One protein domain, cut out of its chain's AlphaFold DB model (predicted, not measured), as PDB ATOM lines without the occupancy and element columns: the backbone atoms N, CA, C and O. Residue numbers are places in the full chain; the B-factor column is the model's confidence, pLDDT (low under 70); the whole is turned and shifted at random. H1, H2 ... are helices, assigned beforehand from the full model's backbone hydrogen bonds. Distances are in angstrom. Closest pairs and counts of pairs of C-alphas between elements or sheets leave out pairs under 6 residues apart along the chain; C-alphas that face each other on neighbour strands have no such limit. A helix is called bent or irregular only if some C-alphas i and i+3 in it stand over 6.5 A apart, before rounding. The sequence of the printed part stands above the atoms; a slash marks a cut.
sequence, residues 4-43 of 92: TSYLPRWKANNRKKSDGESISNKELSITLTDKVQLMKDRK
ATOM      1  N   THR A   4     -23.202  52.114  -4.310       70.34
ATOM      2  CA  THR A   4     -22.939  53.380  -3.607       70.34
ATOM      3  C   THR A   4     -22.877  53.242  -2.088       70.34
ATOM      4  O   THR A   4     -22.129  53.979  -1.452       70.34
ATOM      5  N   SER A   5     -23.623  52.304  -1.500       73.31
ATOM      6  CA  SER A   5     -23.700  52.127  -0.048       73.31
ATOM      7  C   SER A   5     -22.488  51.390   0.526       73.31
ATOM      8  O   SER A   5     -22.088  51.657   1.656       73.31
ATOM      9  N   TYR A   6     -21.896  50.468  -0.236       73.09
ATOM     10  CA  TYR A   6     -20.837  49.587   0.267       73.09
ATOM     11  C   TYR A   6     -19.434  50.006  -0.152       73.09
ATOM     12  O   TYR A   6     -18.501  49.749   0.606       73.09
ATOM     13  N   LEU A   7     -19.267  50.696  -1.289       74.26
ATOM     14  CA  LEU A   7     -17.948  51.160  -1.749       74.26
ATOM     15  C   LEU A   7     -17.149  51.889  -0.647       74.26
ATOM     16  O   LEU A   7     -15.980  51.545  -0.465       74.26
ATOM     17  N   PRO A   8     -17.734  52.825   0.136       76.75
ATOM     18  CA  PRO A   8     -16.990  53.497   1.199       76.75
ATOM     19  C   PRO A   8     -16.591  52.537   2.325       76.75
ATOM     20  O   PRO A   8     -15.443  52.550   2.760       76.75
ATOM     21  N   ARG A   9     -17.510  51.662   2.762       77.89
ATOM     22  CA  ARG A   9     -17.265  50.695   3.848       77.89
ATOM     23  C   ARG A   9     -16.221  49.651   3.474       77.89
ATOM     24  O   ARG A   9     -15.350  49.354   4.281       77.89
ATOM     25  N   TRP A  10     -16.277  49.109   2.261       74.26
ATOM     26  CA  TRP A  10     -15.288  48.134   1.800       74.26
ATOM     27  C   TRP A  10     -13.904  48.753   1.657       74.26
ATOM     28  O   TRP A  10     -12.926  48.097   2.006       74.26
ATOM     29  N   LYS A  11     -13.805  50.011   1.209       76.83
ATOM     30  CA  LYS A  11     -12.525  50.727   1.182       76.83
ATOM     31  C   LYS A  11     -11.975  50.936   2.599       76.83
ATOM     32  O   LYS A  11     -10.802  50.672   2.820       76.83
ATOM     33  N   ALA A  12     -12.823  51.330   3.553       79.60
ATOM     34  CA  ALA A  12     -12.421  51.532   4.950       79.60
ATOM     35  C   ALA A  12     -11.979  50.231   5.646       79.60
ATOM     36  O   ALA A  12     -10.973  50.217   6.346       79.60
ATOM     37  N   ASN A  13     -12.684  49.121   5.416       80.65
ATOM     38  CA  ASN A  13     -12.395  47.837   6.064       80.65
ATOM     39  C   ASN A  13     -11.364  46.979   5.309       80.65
ATOM     40  O   ASN A  13     -11.354  45.760   5.474       80.65
ATOM     41  N   ASN A  14     -10.531  47.559   4.436       81.42
ATOM     42  CA  ASN A  14      -9.571  46.805   3.613       81.42
ATOM     43  C   ASN A  14     -10.204  45.611   2.864       81.42
ATOM     44  O   ASN A  14      -9.578  44.566   2.672       81.42
ATOM     45  N   ARG A  15     -11.467  45.766   2.442       78.70
ATOM     46  CA  ARG A  15     -12.279  44.748   1.757       78.70
ATOM     47  C   ARG A  15     -12.420  43.445   2.558       78.70
ATOM     48  O   ARG A  15     -12.480  42.361   1.979       78.70
ATOM     49  N   LYS A  16     -12.494  43.557   3.885       81.43
ATOM     50  CA  LYS A  16     -12.816  42.453   4.791       81.43
ATOM     51  C   LYS A  16     -14.273  42.509   5.243       81.43
ATOM     52  O   LYS A  16     -14.857  43.583   5.415       81.43
ATOM     53  N   LYS A  17     -14.854  41.327   5.406       82.00
ATOM     54  CA  LYS A  17     -16.129  41.094   6.079       82.00
ATOM     55  C   LYS A  17     -15.948  41.259   7.595       82.00
ATOM     56  O   LYS A  17     -14.832  41.388   8.096       82.00
ATOM     57  N   SER A  18     -17.057  41.282   8.332       83.07
ATOM     58  CA  SER A  18     -17.048  41.417   9.798       83.07
ATOM     59  C   SER A  18     -16.415  40.228  10.523       83.07
ATOM     60  O   SER A  18     -15.969  40.383  11.651       83.07
ATOM     61  N   ASP A  19     -16.366  39.064   9.878       85.90
ATOM     62  CA  ASP A  19     -15.704  37.843  10.355       85.90
ATOM     63  C   ASP A  19     -14.170  37.875  10.168       85.90
ATOM     64  O   ASP A  19     -13.486  36.932  10.546       85.90
ATOM     65  N   GLY A  20     -13.614  38.953   9.596       84.17
ATOM     66  CA  GLY A  20     -12.182  39.100   9.319       84.17
ATOM     67  C   GLY A  20     -11.735  38.505   7.979       84.17
ATOM     68  O   GLY A  20     -10.636  38.827   7.510       84.17
ATOM     69  N   GLU A  21     -12.598  37.728   7.325       86.86
ATOM     70  CA  GLU A  21     -12.337  37.131   6.020       86.86
ATOM     71  C   GLU A  21     -12.431  38.166   4.898       86.86
ATOM     72  O   GLU A  21     -13.107  39.194   4.998       86.86
ATOM     73  N   SER A  22     -11.770  37.892   3.776       86.22
ATOM     74  CA  SER A  22     -11.902  38.742   2.587       86.22
ATOM     75  C   SER A  22     -13.313  38.650   1.993       86.22
ATOM     76  O   SER A  22     -13.957  37.600   2.033       86.22
ATOM     77  N   ILE A  23     -13.811  39.747   1.412       85.50
ATOM     78  CA  ILE A  23     -15.055  39.697   0.629       85.50
ATOM     79  C   ILE A  23     -14.868  38.816  -0.613       85.50
ATOM     80  O   ILE A  23     -13.795  38.799  -1.223       85.50
ATOM     81  N   SER A  24     -15.926  38.119  -1.026       87.18
ATOM     82  CA  SER A  24     -15.956  37.428  -2.318       87.18
ATOM     83  C   SER A  24     -15.692  38.416  -3.455       87.18
ATOM     84  O   SER A  24     -16.099  39.577  -3.384       87.18
ATOM     85  N   ASN A  25     -15.018  37.953  -4.512       87.79
ATOM     86  CA  ASN A  25     -14.635  38.782  -5.660       87.79
ATOM     87  C   ASN A  25     -13.838  40.035  -5.260       87.79
ATOM     88  O   ASN A  25     -14.007  41.099  -5.860       87.79
ATOM     89  N   LYS A  26     -12.972  39.908  -4.239       86.95
ATOM     90  CA  LYS A  26     -12.136  40.998  -3.721       86.95
ATOM     91  C   LYS A  26     -11.481  41.779  -4.852       86.95
ATOM     92  O   LYS A  26     -11.702  42.980  -4.912       86.95
ATOM     93  N   GLU A  27     -10.778  41.101  -5.759       90.15
ATOM     94  CA  GLU A  27     -10.065  41.726  -6.882       90.15
ATOM     95  C   GLU A  27     -10.973  42.594  -7.763       90.15
ATOM     96  O   GLU A  27     -10.683  43.768  -7.988       90.15
ATOM     97  N   LEU A  28     -12.143  42.082  -8.157       90.01
ATOM     98  CA  LEU A  28     -13.124  42.856  -8.928       90.01
ATOM     99  C   LEU A  28     -13.636  44.070  -8.143       90.01
ATOM    100  O   LEU A  28     -13.825  45.148  -8.709       90.01
ATOM    101  N   SER A  29     -13.818  43.928  -6.826       85.24
ATOM    102  CA  SER A  29     -14.140  45.063  -5.963       85.24
ATOM    103  C   SER A  29     -13.002  46.088  -5.919       85.24
ATOM    104  O   SER A  29     -13.313  47.285  -5.899       85.24
ATOM    105  N   ILE A  30     -11.726  45.667  -5.939       87.96
ATOM    106  CA  ILE A  30     -10.573  46.579  -6.060       87.96
ATOM    107  C   ILE A  30     -10.716  47.402  -7.330       87.96
ATOM    108  O   ILE A  30     -10.853  48.623  -7.266       87.96
ATOM    109  N   THR A  31     -10.788  46.720  -8.469       91.07
ATOM    110  CA  THR A  31     -10.830  47.362  -9.777       91.07
ATOM    111  C   THR A  31     -12.003  48.332  -9.873       91.07
ATOM    112  O   THR A  31     -11.837  49.466 -10.317       91.07
ATOM    113  N   LEU A  32     -13.185  47.936  -9.399       88.92
ATOM    114  CA  LEU A  32     -14.370  48.784  -9.438       88.92
ATOM    115  C   LEU A  32     -14.238  50.027  -8.543       88.92
ATOM    116  O   LEU A  32     -14.578  51.129  -8.979       88.92
ATOM    117  N   THR A  33     -13.730  49.876  -7.312       87.73
ATOM    118  CA  THR A  33     -13.494  51.025  -6.409       87.73
ATOM    119  C   THR A  33     -12.493  52.009  -7.005       87.73
ATOM    120  O   THR A  33     -12.744  53.216  -6.965       87.73
ATOM    121  N   ASP A  34     -11.414  51.512  -7.603       90.08
ATOM    122  CA  ASP A  34     -10.363  52.346  -8.188       90.08
ATOM    123  C   ASP A  34     -10.858  53.094  -9.429       90.08
ATOM    124  O   ASP A  34     -10.587  54.283  -9.585       90.08
ATOM    125  N   LYS A  35     -11.663  52.451 -10.286       91.26
ATOM    126  CA  LYS A  35     -12.278  53.117 -11.447       91.26
ATOM    127  C   LYS A  35     -13.264  54.205 -11.029       91.26
ATOM    128  O   LYS A  35     -13.254  55.288 -11.609       91.26
ATOM    129  N   VAL A  36     -14.083  53.954 -10.005       88.55
ATOM    130  CA  VAL A  36     -14.989  54.976  -9.455       88.55
ATOM    131  C   VAL A  36     -14.199  56.148  -8.871       88.55
ATOM    132  O   VAL A  36     -14.585  57.298  -9.081       88.55
ATOM    133  N   GLN A  37     -13.096  55.882  -8.165       87.33
ATOM    134  CA  GLN A  37     -12.220  56.934  -7.648       87.33
ATOM    135  C   GLN A  37     -11.600  57.746  -8.789       87.33
ATOM    136  O   GLN A  37     -11.709  58.966  -8.782       87.33
ATOM    137  N   LEU A  38     -11.074  57.082  -9.820       92.51
ATOM    138  CA  LEU A  38     -10.510  57.739 -10.998       92.51
ATOM    139  C   LEU A  38     -11.521  58.668 -11.688       92.51
ATOM    140  O   LEU A  38     -11.162  59.767 -12.104       92.51
ATOM    141  N   MET A  39     -12.786  58.252 -11.808       92.35
ATOM    142  CA  MET A  39     -13.834  59.112 -12.371       92.35
ATOM    143  C   MET A  39     -14.091  60.347 -11.503       92.35
ATOM    144  O   MET A  39     -14.231  61.444 -12.043       92.35
ATOM    145  N   LYS A  40     -14.095  60.197 -10.172       88.97
ATOM    146  CA  LYS A  40     -14.226  61.329  -9.240       88.97
ATOM    147  C   LYS A  40     -13.050  62.293  -9.344       88.97
ATOM    148  O   LYS A  40     -13.275  63.495  -9.441       88.97
ATOM    149  N   ASP A  41     -11.826  61.775  -9.380       93.67
ATOM    150  CA  ASP A  41     -10.607  62.586  -9.475       93.67
ATOM    151  C   ASP A  41     -10.585  63.386 -10.788       93.67
ATOM    152  O   ASP A  41     -10.186  64.549 -10.821       93.67
ATOM    153  N   ARG A  42     -11.118  62.794 -11.866       96.79
ATOM    154  CA  ARG A  42     -11.315  63.442 -13.171       96.79
ATOM    155  C   ARG A  42     -12.570  64.315 -13.260       96.79
ATOM    156  O   ARG A  42     -12.849  64.845 -14.331       96.79
ATOM    157  N   LYS A  43     -13.334  64.463 -12.173       94.53
ATOM    158  CA  LYS A  43     -14.599  65.219 -12.113       94.53
ATOM    159  C   LYS A  43     -15.639  64.768 -13.153       94.53
ATOM    160  O   LYS A  43     -16.456  65.563 -13.608       94.53
TER     161      LYS A  43
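AT A GLANCE: This is residues 4 to 43 of the 92 residues of a protein of Dictyostelium discoideum (UniProt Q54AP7). One long helix, H2, is crossed near its middle, at about a right angle, by a shorter helix, H1, and a long loop, residues 13 to 25, swings out from H1 and folds back to the beginning of H2. At the other end of H2, residues 37 to 43, of which 37 to 41 belong to H2, stick out. The printed part has 40 residues with two named helices, H1 then H2, and no named strand; its class is all helix. It is only just compact, close to loose, with a radius of gyration of the C-alphas of 10.7 A, and its C-alphas span 35 by 16 by 13 A, a rod.

IN THESE COORDINATES: H2, the longest helix, holds residues 26 to 41 and measures 22.4 A from C-alpha 26 at (-12.136, 40.998, -3.721) to C-alpha 41 at (-10.607, 62.586, -9.475). H1 holds residues 4 to 12, beginning with C-alpha 4 at (-22.939, 53.380, -3.607), and measures 13.7 A. H1 is irregular, but only just: C-alphas 5 and 8 are 7.0 A apart.

HOW THE PARTS SIT: H2 and H1 are close but not clearly touching, with 2 pairs of C-alphas within 8 A. Their closest C-alphas, those of Leu 7 and Thr 33, are 6.4 A apart. Their lines are about perpendicular, at 74 degrees, and their centres are 10.8 A apart. In H2 every O i to N i+4 pair is within hydrogen-bond range; in H1 it is 3 of 5.

THE WHOLE: The two C-alphas farthest apart, those of Asp 19 and Lys 43, are 35.4 A from each other. The link from H1 to H2, 13 residues, is long. The printed part has no cut. Its mean pLDDT is 84.8, and no printed residue is under 70; the mean is 75 in H1 and 90 in H2.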